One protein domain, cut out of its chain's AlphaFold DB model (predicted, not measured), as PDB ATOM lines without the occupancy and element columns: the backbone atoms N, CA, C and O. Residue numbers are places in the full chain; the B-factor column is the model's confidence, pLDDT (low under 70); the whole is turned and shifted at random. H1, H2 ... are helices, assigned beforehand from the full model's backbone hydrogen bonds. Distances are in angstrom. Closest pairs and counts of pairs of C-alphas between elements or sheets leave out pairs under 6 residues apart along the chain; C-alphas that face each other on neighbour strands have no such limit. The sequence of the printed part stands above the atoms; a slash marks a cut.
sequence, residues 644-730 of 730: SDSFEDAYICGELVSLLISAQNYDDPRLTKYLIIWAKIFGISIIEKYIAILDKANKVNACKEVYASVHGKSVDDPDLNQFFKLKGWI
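AT A GLANCE: This is residues 644 to 730 of the 730 residues of an uncharacterized protein of Brachionus plicatilis (UniProt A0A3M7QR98). Helical hairpins H1-H2 and H3-H4 join where H2 packs on H4; H5 lies near H4, far from H1. The 87 printed residues include five named helices, H1 to H5 in chain order, and no named strand: all helix. The whole is compact, radius of gyration of the C-alphas 12.7 A, spanning 35 by 28 by 19 A.

HOW THE PARTS SIT: H1, residues 645 to 662, touches H2, residues 669 to 682, closest at C-alphas 653 and 674, 5.2 A. H4, residues 700 to 710, touches H2, closest at C-alphas 676 and 706, 5.4 A, and H3, residues 688 to 696, closest at C-alphas 691 and 703, 6.0 A. H5, residues 718 to 726, is close to H4 but not clearly touching. H1 and H4 have every O i to N i+4 pair within hydrogen-bond range; H2 has 9 of 10, H3 4 of 5, H5 3 of 5.

IN THESE COORDINATES: H1 runs 25.9 A from C-alpha 645, (-52.340, -82.273, -28.612); H5 ends at C-alpha 726, (-49.054, -85.531, 7.794).

THE WHOLE: The printed part has no cut; pLDDT is under 70 at residues 644 to 646.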
ATOM      1  N   SER A 644     -52.386 -86.449 -29.089       48.97
ATOM      2  CA  SER A 644     -51.059 -85.810 -29.169       48.97
ATOM      3  C   SER A 644     -51.069 -84.418 -28.540       48.97
ATOM      4  O   SER A 644     -50.192 -84.054 -27.762       48.97
ATOM      5  N   ASP A 645     -52.130 -83.692 -28.856       52.56
ATOM      6  CA  ASP A 645     -52.340 -82.273 -28.612       52.56
ATOM      7  C   ASP A 645     -52.379 -81.985 -27.097       52.56
ATOM      8  O   ASP A 645     -51.885 -80.961 -26.635       52.56
ATOM      9  N   SER A 646     -52.841 -82.956 -26.296       65.19
ATOM     10  CA  SER A 646     -52.817 -82.897 -24.829       65.19
ATOM     11  C   SER A 646     -51.401 -82.743 -24.249       65.19
ATOM     12  O   SER A 646     -51.227 -82.037 -23.256       65.19
ATOM     13  N   PHE A 647     -50.372 -83.336 -24.868       71.69
ATOM     14  CA  PHE A 647     -48.982 -83.178 -24.416       71.69
ATOM     15  C   PHE A 647     -48.398 -81.805 -24.778       71.69
ATOM     16  O   PHE A 647     -47.599 -81.257 -24.014       71.69
ATOM     17  N   GLU A 648     -48.808 -81.234 -25.913       71.56
ATOM     18  CA  GLU A 648     -48.394 -79.899 -26.354       71.56
ATOM     19  C   GLU A 648     -49.059 -78.808 -25.490       71.56
ATOM     20  O   GLU A 648     -48.365 -77.933 -24.968       71.56
ATOM     21  N   ASP A 649     -50.358 -78.926 -25.207       77.25
ATOM     22  CA  ASP A 649     -51.085 -78.068 -24.258       77.25
ATOM     23  C   ASP A 649     -50.495 -78.152 -22.835       77.25
ATOM     24  O   ASP A 649     -50.327 -77.139 -22.143       77.25
ATOM     25  N   ALA A 650     -50.112 -79.354 -22.394       81.06
ATOM     26  CA  ALA A 650     -49.491 -79.567 -21.090       81.06
ATOM     27  C   ALA A 650     -48.083 -78.954 -20.980       81.06
ATOM     28  O   ALA A 650     -47.706 -78.503 -19.896       81.06
ATOM     29  N   TYR A 651     -47.314 -78.876 -22.074       85.44
ATOM     30  CA  TYR A 651     -46.033 -78.156 -22.096       85.44
ATOM     31  C   TYR A 651     -46.223 -76.653 -21.830       85.44
ATOM     32  O   TYR A 651     -45.505 -76.074 -21.011       85.44
ATOM     33  N   ILE A 652     -47.238 -76.036 -22.448       86.44
ATOM     34  CA  ILE A 652     -47.585 -74.620 -22.238       86.44
ATOM     35  C   ILE A 652     -47.989 -74.380 -20.776       86.44
ATOM     36  O   ILE A 652     -47.517 -73.429 -20.150       86.44
ATOM     37  N   CYS A 653     -48.799 -75.277 -20.201       85.62
ATOM     38  CA  CYS A 653     -49.167 -75.228 -18.783       85.62
ATOM     39  C   CYS A 653     -47.932 -75.312 -17.864       85.62
ATOM     40  O   CYS A 653     -47.840 -74.564 -16.891       85.62
ATOM     41  N   GLY A 654     -46.955 -76.165 -18.191       87.56
ATOM     42  CA  GLY A 654     -45.705 -76.290 -17.438       87.56
ATOM     43  C   GLY A 654     -44.829 -75.034 -17.467       87.56
ATOM     44  O   GLY A 654     -44.334 -74.603 -16.423       87.56
ATOM     45  N   GLU A 655     -44.670 -74.395 -18.630       89.75
ATOM     46  CA  GLU A 655     -43.938 -73.125 -18.729       89.75
ATOM     47  C   GLU A 655     -44.676 -71.968 -18.032       89.75
ATOM     48  O   GLU A 655     -44.024 -71.155 -17.379       89.75
ATOM     49  N   LEU A 656     -46.015 -71.921 -18.071       88.75
ATOM     50  CA  LEU A 656     -46.824 -70.960 -17.302       88.75
ATOM     51  C   LEU A 656     -46.591 -71.075 -15.788       88.75
ATOM     52  O   LEU A 656     -46.317 -70.070 -15.128       88.75
ATOM     53  N   VAL A 657     -46.644 -72.295 -15.245       88.94
ATOM     54  CA  VAL A 657     -46.345 -72.582 -13.828       88.94
ATOM     55  C   VAL A 657     -44.909 -72.173 -13.484       88.94
ATOM     56  O   VAL A 657     -44.675 -71.508 -12.475       88.94
ATOM     57  N   SER A 658     -43.952 -72.528 -14.346       89.38
ATOM     58  CA  SER A 658     -42.531 -72.199 -14.192       89.38
ATOM     59  C   SER A 658     -42.282 -70.684 -14.171       89.38
ATOM     60  O   SER A 658     -41.539 -70.193 -13.317       89.38
ATOM     61  N   LEU A 659     -42.943 -69.920 -15.049       89.50
ATOM     62  CA  LEU A 659     -42.847 -68.459 -15.113       89.50
ATOM     63  C   LEU A 659     -43.462 -67.778 -13.884       89.50
ATOM     64  O   LEU A 659     -42.787 -66.961 -13.263       89.50
ATOM     65  N   LEU A 660     -44.693 -68.136 -13.498       87.88
ATOM     66  CA  LEU A 660     -45.382 -67.552 -12.338       87.88
ATOM     67  C   LEU A 660     -44.601 -67.766 -11.032       87.88
ATOM     68  O   LEU A 660     -44.431 -66.833 -10.247       87.88
ATOM     69  N   ILE A 661     -44.053 -68.970 -10.834       87.88
ATOM     70  CA  ILE A 661     -43.219 -69.294  -9.669       87.88
ATOM     71  C   ILE A 661     -41.846 -68.605  -9.739       87.88
ATOM     72  O   ILE A 661     -41.341 -68.168  -8.707       87.88
ATOM     73  N   SER A 662     -41.266 -68.423 -10.931       87.06
ATOM     74  CA  SER A 662     -40.029 -67.640 -11.103       87.06
ATOM     75  C   SER A 662     -40.235 -66.146 -10.820       87.06
ATOM     76  O   SER A 662     -39.346 -65.499 -10.272       87.06
ATOM     77  N   ALA A 663     -41.417 -65.609 -11.140       86.31
ATOM     78  CA  ALA A 663     -41.836 -64.245 -10.819       86.31
ATOM     79  C   ALA A 663     -42.294 -64.068  -9.355       86.31
ATOM     80  O   ALA A 663     -42.652 -62.962  -8.960       86.31
ATOM     81  N   GLN A 664     -42.297 -65.145  -8.554       86.75
ATOM     82  CA  GLN A 664     -42.798 -65.196  -7.172       86.75
ATOM     83  C   GLN A 664     -44.277 -64.783  -7.009       86.75
ATOM     84  O   GLN A 664     -44.733 -64.510  -5.899       86.75
ATOM     85  N   ASN A 665     -45.053 -64.774  -8.099       86.19
ATOM     86  CA  ASN A 665     -46.464 -64.394  -8.094       86.19
ATOM     87  C   ASN A 665     -47.345 -65.596  -7.712       86.19
ATOM     88  O   ASN A 665     -48.072 -66.160  -8.531       86.19
ATOM     89  N   TYR A 666     -47.227 -66.026  -6.455       85.31
ATOM     90  CA  TYR A 666     -47.879 -67.236  -5.949       85.31
ATOM     91  C   TYR A 666     -49.386 -67.082  -5.672       85.31
ATOM     92  O   TYR A 666     -50.035 -68.069  -5.337       85.31
ATOM     93  N   ASP A 667     -49.925 -65.865  -5.780       82.56
ATOM     94  CA  ASP A 667     -51.345 -65.544  -5.567       82.56
ATOM     95  C   ASP A 667     -52.138 -65.402  -6.884       82.56
ATOM     96  O   ASP A 667     -53.332 -65.109  -6.853       82.56
ATOM     97  N   ASP A 668     -51.511 -65.619  -8.050       84.38
ATOM     98  CA  ASP A 668     -52.227 -65.622  -9.329       84.38
ATOM     99  C   ASP A 668     -53.167 -66.848  -9.415       84.38
ATOM    100  O   ASP A 668     -52.682 -67.987  -9.402       84.38
ATOM    101  N   PRO A 669     -54.498 -66.672  -9.564       83.25
ATOM    102  CA  PRO A 669     -55.450 -67.787  -9.623       83.25
ATOM    103  C   PRO A 669     -55.220 -68.727 -10.820       83.25
ATOM    104  O   PRO A 669     -55.703 -69.860 -10.833       83.25
ATOM    105  N   ARG A 670     -54.455 -68.296 -11.831       85.19
ATOM    106  CA  ARG A 670     -54.027 -69.143 -12.952       85.19
ATOM    107  C   ARG A 670     -53.059 -70.245 -12.513       85.19
ATOM    108  O   ARG A 670     -53.056 -71.314 -13.123       85.19
ATOM    109  N   LEU A 671     -52.255 -70.013 -11.471       86.75
ATOM    110  CA  LEU A 671     -51.198 -70.930 -11.035       86.75
ATOM    111  C   LEU A 671     -51.767 -72.287 -10.605       86.75
ATOM    112  O   LEU A 671     -51.335 -73.323 -11.114       86.75
ATOM    113  N   THR A 672     -52.782 -72.278  -9.737       85.50
ATOM    114  CA  THR A 672     -53.492 -73.487  -9.287       85.50
ATOM    115  C   THR A 672     -54.118 -74.235 -10.466       85.50
ATOM    116  O   THR A 672     -53.917 -75.442 -10.610       85.50
ATOM    117  N   LYS A 673     -54.804 -73.515 -11.369       86.38
ATOM    118  CA  LYS A 673     -55.436 -74.094 -12.567       86.38
ATOM    119  C   LYS A 673     -54.421 -74.835 -13.447       86.38
ATOM    120  O   LYS A 673     -54.644 -75.998 -13.783       86.38
ATOM    121  N   TYR A 674     -53.308 -74.191 -13.807       87.31
ATOM    122  CA  TYR A 674     -52.304 -74.799 -14.685       87.31
ATOM    123  C   TYR A 674     -51.514 -75.927 -14.002       87.31
ATOM    124  O   TYR A 674     -51.202 -76.915 -14.667       87.31
ATOM    125  N   LEU A 675     -51.278 -75.858 -12.684       85.75
ATOM    126  CA  LEU A 675     -50.715 -76.973 -11.905       85.75
ATOM    127  C   LEU A 675     -51.594 -78.231 -11.973       85.75
ATOM    128  O   LEU A 675     -51.071 -79.320 -12.210       85.75
ATOM    129  N   ILE A 676     -52.916 -78.091 -11.811       85.25
ATOM    130  CA  ILE A 676     -53.866 -79.217 -11.875       85.25
ATOM    131  C   ILE A 676     -53.865 -79.858 -13.267       85.25
ATOM    132  O   ILE A 676     -53.781 -81.081 -13.374       85.25
ATOM    133  N   ILE A 677     -53.935 -79.049 -14.331       82.19
ATOM    134  CA  ILE A 677     -53.923 -79.537 -15.721       82.19
ATOM    135  C   ILE A 677     -52.628 -80.311 -16.003       82.19
ATOM    136  O   ILE A 677     -52.663 -81.451 -16.465       82.19
ATOM    137  N   TRP A 678     -51.481 -79.712 -15.670       85.31
ATOM    138  CA  TRP A 678     -50.167 -80.288 -15.944       85.31
ATOM    139  C   TRP A 678     -49.947 -81.612 -15.193       85.31
ATOM    140  O   TRP A 678     -49.478 -82.590 -15.778       85.31
ATOM    141  N   ALA A 679     -50.372 -81.682 -13.928       85.44
ATOM    142  CA  ALA A 679     -50.267 -82.878 -13.095       85.44
ATOM    143  C   ALA A 679     -51.253 -83.998 -13.455       85.44
ATOM    144  O   ALA A 679     -50.948 -85.160 -13.191       85.44
ATOM    145  N   LYS A 680     -52.404 -83.694 -14.071       83.19
ATOM    146  CA  LYS A 680     -53.299 -84.730 -14.614       83.19
ATOM    147  C   LYS A 680     -52.705 -85.427 -15.838       83.19
ATOM    148  O   LYS A 680     -52.861 -86.633 -15.973       83.19
ATOM    149  N   ILE A 681     -51.997 -84.685 -16.691       81.62
ATOM    150  CA  ILE A 681     -51.460 -85.203 -17.961       81.62
ATOM    151  C   ILE A 681     -50.101 -85.898 -17.768       81.62
ATOM    152  O   ILE A 681     -49.857 -86.950 -18.354       81.62
ATOM    153  N   PHE A 682     -49.222 -85.354 -16.917       81.44
ATOM    154  CA  PHE A 682     -47.878 -85.908 -16.676       81.44
ATOM    155  C   PHE A 682     -47.703 -86.644 -15.334       81.44
ATOM    156  O   PHE A 682     -46.657 -87.252 -15.101       81.44
ATOM    157  N   GLY A 683     -48.706 -86.621 -14.454       83.62
ATOM    158  CA  GLY A 683     -48.627 -87.180 -13.105       83.62
ATOM    159  C   GLY A 683     -48.073 -86.198 -12.065       83.62
ATOM    160  O   GLY A 683     -47.284 -85.296 -12.357       83.62
ATOM    161  N   ILE A 684     -48.488 -86.382 -10.808       83.69
ATOM    162  CA  ILE A 684     -48.225 -85.423  -9.722       83.69
ATOM    163  C   ILE A 684     -46.737 -85.281  -9.352       83.69
ATOM    164  O   ILE A 684     -46.314 -84.213  -8.910       83.69
ATOM    165  N   SER A 685     -45.924 -86.309  -9.608       84.12
ATOM    166  CA  SER A 685     -44.483 -86.325  -9.319       84.12
ATOM    167  C   SER A 685     -43.692 -85.248 -10.069       84.12
ATOM    168  O   SER A 685     -42.682 -84.757  -9.567       84.12
ATOM    169  N   ILE A 686     -44.166 -84.814 -11.242       84.69
ATOM    170  CA  ILE A 686     -43.546 -83.724 -12.009       84.69
ATOM    171  C   ILE A 686     -43.832 -82.346 -11.385       84.69
ATOM    172  O   ILE A 686     -43.008 -81.437 -11.522       84.69
ATOM    173  N   ILE A 687     -44.924 -82.194 -10.622       87.75
ATOM    174  CA  ILE A 687     -45.247 -80.936  -9.932       87.75
ATOM    175  C   ILE A 687     -44.790 -80.865  -8.467       87.75
ATOM    176  O   ILE A 687     -44.822 -79.778  -7.889       87.75
ATOM    177  N   GLU A 688     -44.304 -81.959  -7.868       86.88
ATOM    178  CA  GLU A 688     -43.840 -82.002  -6.465       86.88
ATOM    179  C   GLU A 688     -42.844 -80.884  -6.120       86.88
ATOM    180  O   GLU A 688     -42.962 -80.245  -5.074       86.88
ATOM    181  N   LYS A 689     -41.903 -80.585  -7.026       90.38
ATOM    182  CA  LYS A 689     -40.937 -79.483  -6.870       90.38
ATOM    183  C   LYS A 689     -41.627 -78.124  -6.694       90.38
ATOM    184  O   LYS A 689     -41.144 -77.298  -5.925       90.38
ATOM    185  N   TYR A 690     -42.719 -77.886  -7.415       88.50
ATOM    186  CA  TYR A 690     -43.454 -76.621  -7.403       88.50
ATOM    187  C   TYR A 690     -44.402 -76.537  -6.200       88.50
ATOM    188  O   TYR A 690     -44.447 -75.496  -5.546       88.50
ATOM    189  N   ILE A 691     -45.042 -77.652  -5.817       86.62
ATOM    190  CA  ILE A 691     -45.760 -77.774  -4.535       86.62
ATOM    191  C   ILE A 691     -44.812 -77.435  -3.374       86.62
ATOM    192  O   ILE A 691     -45.142 -76.598  -2.544       86.62
ATOM    193  N   ALA A 692     -43.598 -77.993  -3.353       86.50
ATOM    194  CA  ALA A 692     -42.604 -77.736  -2.306       86.50
ATOM    195  C   ALA A 692     -42.036 -76.296  -2.289       86.50
ATOM    196  O   ALA A 692     -41.349 -75.925  -1.334       86.50
ATOM    197  N   ILE A 693     -42.290 -75.486  -3.325       88.44
ATOM    198  CA  ILE A 693     -41.999 -74.042  -3.332       88.44
ATOM    199  C   ILE A 693     -43.195 -73.263  -2.766       88.44
ATOM    200  O   ILE A 693     -42.998 -72.405  -1.911       88.44
ATOM    201  N   LEU A 694     -44.422 -73.603  -3.175       87.06
ATOM    202  CA  LEU A 694     -45.657 -73.005  -2.649       87.06
ATOM    203  C   LEU A 694     -45.842 -73.260  -1.146       87.06
ATOM    204  O   LEU A 694     -46.213 -72.351  -0.407       87.06
ATOM    205  N   ASP A 695     -45.507 -74.465  -0.690       86.25
ATOM    206  CA  ASP A 695     -45.487 -74.880   0.715       86.25
ATOM    207  C   ASP A 695     -44.545 -73.984   1.546       86.25
ATOM    208  O   ASP A 695     -44.956 -73.357   2.518       86.25
ATOM    209  N   LYS A 696     -43.308 -73.777   1.067       87.75
ATOM    210  CA  LYS A 696     -42.331 -72.844   1.668       87.75
ATOM    211  C   LYS A 696     -42.741 -71.369   1.587       87.75
ATOM    212  O   LYS A 696     -42.232 -70.563   2.359       87.75
ATOM    213  N   ALA A 697     -43.634 -71.015   0.665       85.75
ATOM    214  CA  ALA A 697     -44.248 -69.692   0.557       85.75
ATOM    215  C   ALA A 697     -45.551 -69.566   1.382       85.75
ATOM    216  O   ALA A 697     -46.288 -68.591   1.220       85.75
ATOM    217  N   ASN A 698     -45.848 -70.542   2.252       84.38
ATOM    218  CA  ASN A 698     -47.062 -70.646   3.070       84.38
ATOM    219  C   ASN A 698     -48.382 -70.658   2.266       84.38
ATOM    220  O   ASN A 698     -49.451 -70.385   2.813       84.38
ATOM    221  N   LYS A 699     -48.358 -71.019   0.976       87.44
ATOM    222  CA  LYS A 699     -49.548 -71.095   0.100       87.44
ATOM    223  C   LYS A 699     -50.287 -72.431   0.228       87.44
ATOM    224  O   LYS A 699     -50.718 -73.042  -0.748       87.44
ATOM    225  N   VAL A 700     -50.468 -72.857   1.477       83.31
ATOM    226  CA  VAL A 700     -51.017 -74.156   1.895       83.31
ATOM    227  C   VAL A 700     -52.370 -74.474   1.247       83.31
ATOM    228  O   VAL A 700     -52.616 -75.616   0.862       83.31
ATOM    229  N   ASN A 701     -53.245 -73.478   1.072       84.00
ATOM    230  CA  ASN A 701     -54.563 -73.692   0.465       84.00
ATOM    231  C   ASN A 701     -54.473 -74.075  -1.022       84.00
ATOM    232  O   ASN A 701     -55.154 -75.011  -1.435       84.00
ATOM    233  N   ALA A 702     -53.577 -73.450  -1.794       83.81
ATOM    234  CA  ALA A 702     -53.329 -73.840  -3.183       83.81
ATOM    235  C   ALA A 702     -52.730 -75.257  -3.263       83.81
ATOM    236  O   ALA A 702     -53.132 -76.054  -4.107       83.81
ATOM    237  N   CYS A 703     -51.831 -75.619  -2.337       83.50
ATOM    238  CA  CYS A 703     -51.285 -76.977  -2.252       83.50
ATOM    239  C   CYS A 703     -52.379 -78.038  -2.017       83.50
ATOM    240  O   CYS A 703     -52.372 -79.072  -2.690       83.50
ATOM    241  N   LYS A 704     -53.346 -77.777  -1.121       84.44
ATOM    242  CA  LYS A 704     -54.520 -78.646  -0.906       84.44
ATOM    243  C   LYS A 704     -55.391 -78.759  -2.157       84.44
ATOM    244  O   LYS A 704     -55.742 -79.868  -2.552       84.44
ATOM    245  N   GLU A 705     -55.730 -77.623  -2.766       85.69
ATOM    246  CA  GLU A 705     -56.622 -77.536  -3.927       85.69
ATOM    247  C   GLU A 705     -56.053 -78.286  -5.137       85.69
ATOM    248  O   GLU A 705     -56.770 -79.062  -5.772       85.69
ATOM    249  N   VAL A 706     -54.752 -78.131  -5.411       85.06
ATOM    250  CA  VAL A 706     -54.048 -78.889  -6.454       85.06
ATOM    251  C   VAL A 706     -54.093 -80.388  -6.160       85.06
ATOM    252  O   VAL A 706     -54.483 -81.168  -7.029       85.06
ATOM    253  N   TYR A 707     -53.735 -80.806  -4.940       84.56
ATOM    254  CA  TYR A 707     -53.660 -82.226  -4.581       84.56
ATOM    255  C   TYR A 707     -55.034 -82.914  -4.665       84.56
ATOM    256  O   TYR A 707     -55.166 -83.973  -5.279       84.56
ATOM    257  N   ALA A 708     -56.079 -82.282  -4.124       84.69
ATOM    258  CA  ALA A 708     -57.448 -82.789  -4.184       84.69
ATOM    259  C   ALA A 708     -57.971 -82.878  -5.628       84.69
ATOM    260  O   ALA A 708     -58.478 -83.922  -6.051       84.69
ATOM    261  N   SER A 709     -57.763 -81.819  -6.418       83.62
ATOM    262  CA  SER A 709     -58.274 -81.713  -7.789       83.62
ATOM    263  C   SER A 709     -57.579 -82.649  -8.783       83.62
ATOM    264  O   SER A 709     -58.214 -83.088  -9.747       83.62
ATOM    265  N   VAL A 710     -56.301 -82.987  -8.563       83.31
ATOM    266  CA  VAL A 710     -55.574 -84.017  -9.334       83.31
ATOM    267  C   VAL A 710     -56.117 -85.416  -9.029       83.31
ATOM    268  O   VAL A 710     -56.292 -86.203  -9.954       83.31
ATOM    269  N   HIS A 711     -56.473 -85.700  -7.773       82.12
ATOM    270  CA  HIS A 711     -57.098 -86.968  -7.368       82.12
ATOM    271  C   HIS A 711     -58.625 -87.034  -7.580       82.12
ATOM    272  O   HIS A 711     -59.231 -88.056  -7.269       82.12
ATOM    273  N   GLY A 712     -59.257 -85.976  -8.103       79.00
ATOM    274  CA  GLY A 712     -60.707 -85.931  -8.349       79.00
ATOM    275  C   GLY A 712     -61.570 -85.936  -7.078       79.00
ATOM    276  O   GLY A 712     -62.743 -86.296  -7.142       79.00
ATOM    277  N   LYS A 713     -60.995 -85.557  -5.931       83.88
ATOM    278  CA  LYS A 713     -61.630 -85.537  -4.604       83.88
ATOM    279  C   LYS A 713     -61.913 -84.098  -4.151       83.88
ATOM    280  O   LYS A 713     -61.334 -83.149  -4.675       83.88
ATOM    281  N   SER A 714     -62.785 -83.933  -3.153       84.31
ATOM    282  CA  SER A 714     -62.960 -82.643  -2.464       84.31
ATOM    283  C   SER A 714     -61.754 -82.328  -1.571       84.31
ATOM    284  O   SER A 714     -61.079 -83.241  -1.098       84.31
ATOM    285  N   VAL A 715     -61.510 -81.050  -1.273       81.06
ATOM    286  CA  VAL A 715     -60.513 -80.639  -0.265       81.06
ATOM    287  C   VAL A 715     -60.896 -81.144   1.135       81.06
ATOM    288  O   VAL A 715     -60.017 -81.493   1.918       81.06
ATOM    289  N   ASP A 716     -62.193 -81.275   1.422       79.88
ATOM    290  CA  ASP A 716     -62.712 -81.768   2.707       79.88
ATOM    291  C   ASP A 716     -62.781 -83.307   2.803       79.88
ATOM    292  O   ASP A 716     -63.315 -83.854   3.768       79.88
ATOM    293  N   ASP A 717     -62.254 -84.031   1.813       83.31
ATOM    294  CA  ASP A 717     -62.287 -85.495   1.768       83.31
ATOM    295  C   ASP A 717     -61.543 -86.122   2.975       83.31
ATOM    296  O   ASP A 717     -60.418 -85.716   3.294       83.31
ATOM    297  N   PRO A 718     -62.140 -87.097   3.692       79.50
ATOM    298  CA  PRO A 718     -61.565 -87.633   4.926       79.50
ATOM    299  C   PRO A 718     -60.247 -88.395   4.719       79.50
ATOM    300  O   PRO A 718     -59.435 -88.431   5.646       79.50
ATOM    301  N   ASP A 719     -59.993 -88.946   3.526       78.12
ATOM    302  CA  ASP A 719     -58.719 -89.605   3.209       78.12
ATOM    303  C   ASP A 719     -57.611 -88.553   3.037       78.12
ATOM    304  O   ASP A 719     -56.512 -88.680   3.588       78.12
ATOM    305  N   LEU A 720     -57.914 -87.464   2.319       81.94
ATOM    306  CA  LEU A 720     -56.967 -86.366   2.096       81.94
ATOM    307  C   LEU A 720     -56.672 -85.588   3.378       81.94
ATOM    308  O   LEU A 720     -55.533 -85.184   3.594       81.94
ATOM    309  N   ASN A 721     -57.646 -85.456   4.279       79.69
ATOM    310  CA  ASN A 721     -57.442 -84.850   5.595       79.69
ATOM    311  C   ASN A 721     -56.365 -85.561   6.440       79.69
ATOM    312  O   ASN A 721     -55.696 -84.906   7.241       79.69
ATOM    313  N   GLN A 722     -56.146 -86.871   6.264       79.69
ATOM    314  CA  GLN A 722     -55.027 -87.565   6.919       79.69
ATOM    315  C   GLN A 722     -53.681 -87.165   6.298       79.69
ATOM    316  O   GLN A 722     -52.735 -86.843   7.019       79.69
ATOM    317  N   PHE A 723     -53.605 -87.109   4.965       82.69
ATOM    318  CA  PHE A 723     -52.410 -86.664   4.242       82.69
ATOM    319  C   PHE A 723     -52.058 -85.196   4.541       82.69
ATOM    320  O   PHE A 723     -50.897 -84.882   4.799       82.69
ATOM    321  N   PHE A 724     -53.048 -84.302   4.585       85.12
ATOM    322  CA  PHE A 724     -52.848 -82.887   4.900       85.12
ATOM    323  C   PHE A 724     -52.323 -82.675   6.328       85.12
ATOM    324  O   PHE A 724     -51.421 -81.862   6.517       85.12
ATOM    325  N   LYS A 725     -52.780 -83.463   7.312       83.12
ATOM    326  CA  LYS A 725     -52.200 -83.469   8.669       83.12
ATOM    327  C   LYS A 725     -50.751 -83.964   8.681       83.12
ATOM    328  O   LYS A 725     -49.899 -83.332   9.295       83.12
ATOM    329  N   LEU A 726     -50.436 -85.036   7.946       83.06
ATOM    330  CA  LEU A 726     -49.054 -85.531   7.794       83.06
ATOM    331  C   LEU A 726     -48.119 -84.526   7.090       83.06
ATOM    332  O   LEU A 726     -46.902 -84.614   7.247       83.06
ATOM    333  N   LYS A 727     -48.671 -83.577   6.326       79.06
ATOM    334  CA  LYS A 727     -47.941 -82.466   5.697       79.06
ATOM    335  C   LYS A 727     -47.892 -81.183   6.536       79.06
ATOM    336  O   LYS A 727     -47.203 -80.254   6.134       79.06
ATOM    337  N   GLY A 728     -48.582 -81.113   7.677       77.69
ATOM    338  CA  GLY A 728     -48.695 -79.880   8.469       77.69
ATOM    339  C   GLY A 728     -49.539 -78.791   7.794       77.69
ATOM    340  O   GLY A 728     -49.345 -77.606   8.049       77.69
ATOM    341  N   TRP A 729     -50.453 -79.181   6.901       80.06
ATOM    342  CA  TRP A 729     -51.330 -78.276   6.150       80.06
ATOM    343  C   TRP A 729     -52.673 -78.005   6.858       80.06
ATOM    344  O   TRP A 729     -53.426 -77.128   6.422       80.06
ATOM    345  N   ILE A 730     -52.992 -78.763   7.913       74.31
ATOM    346  CA  ILE A 730     -54.167 -78.640   8.799       74.31
ATOM    347  C   ILE A 730     -53.708 -78.917  10.230       74.31
ATOM    348  O   ILE A 730     -53.020 -79.950  10.398       74.31
TER     349      ILE A 730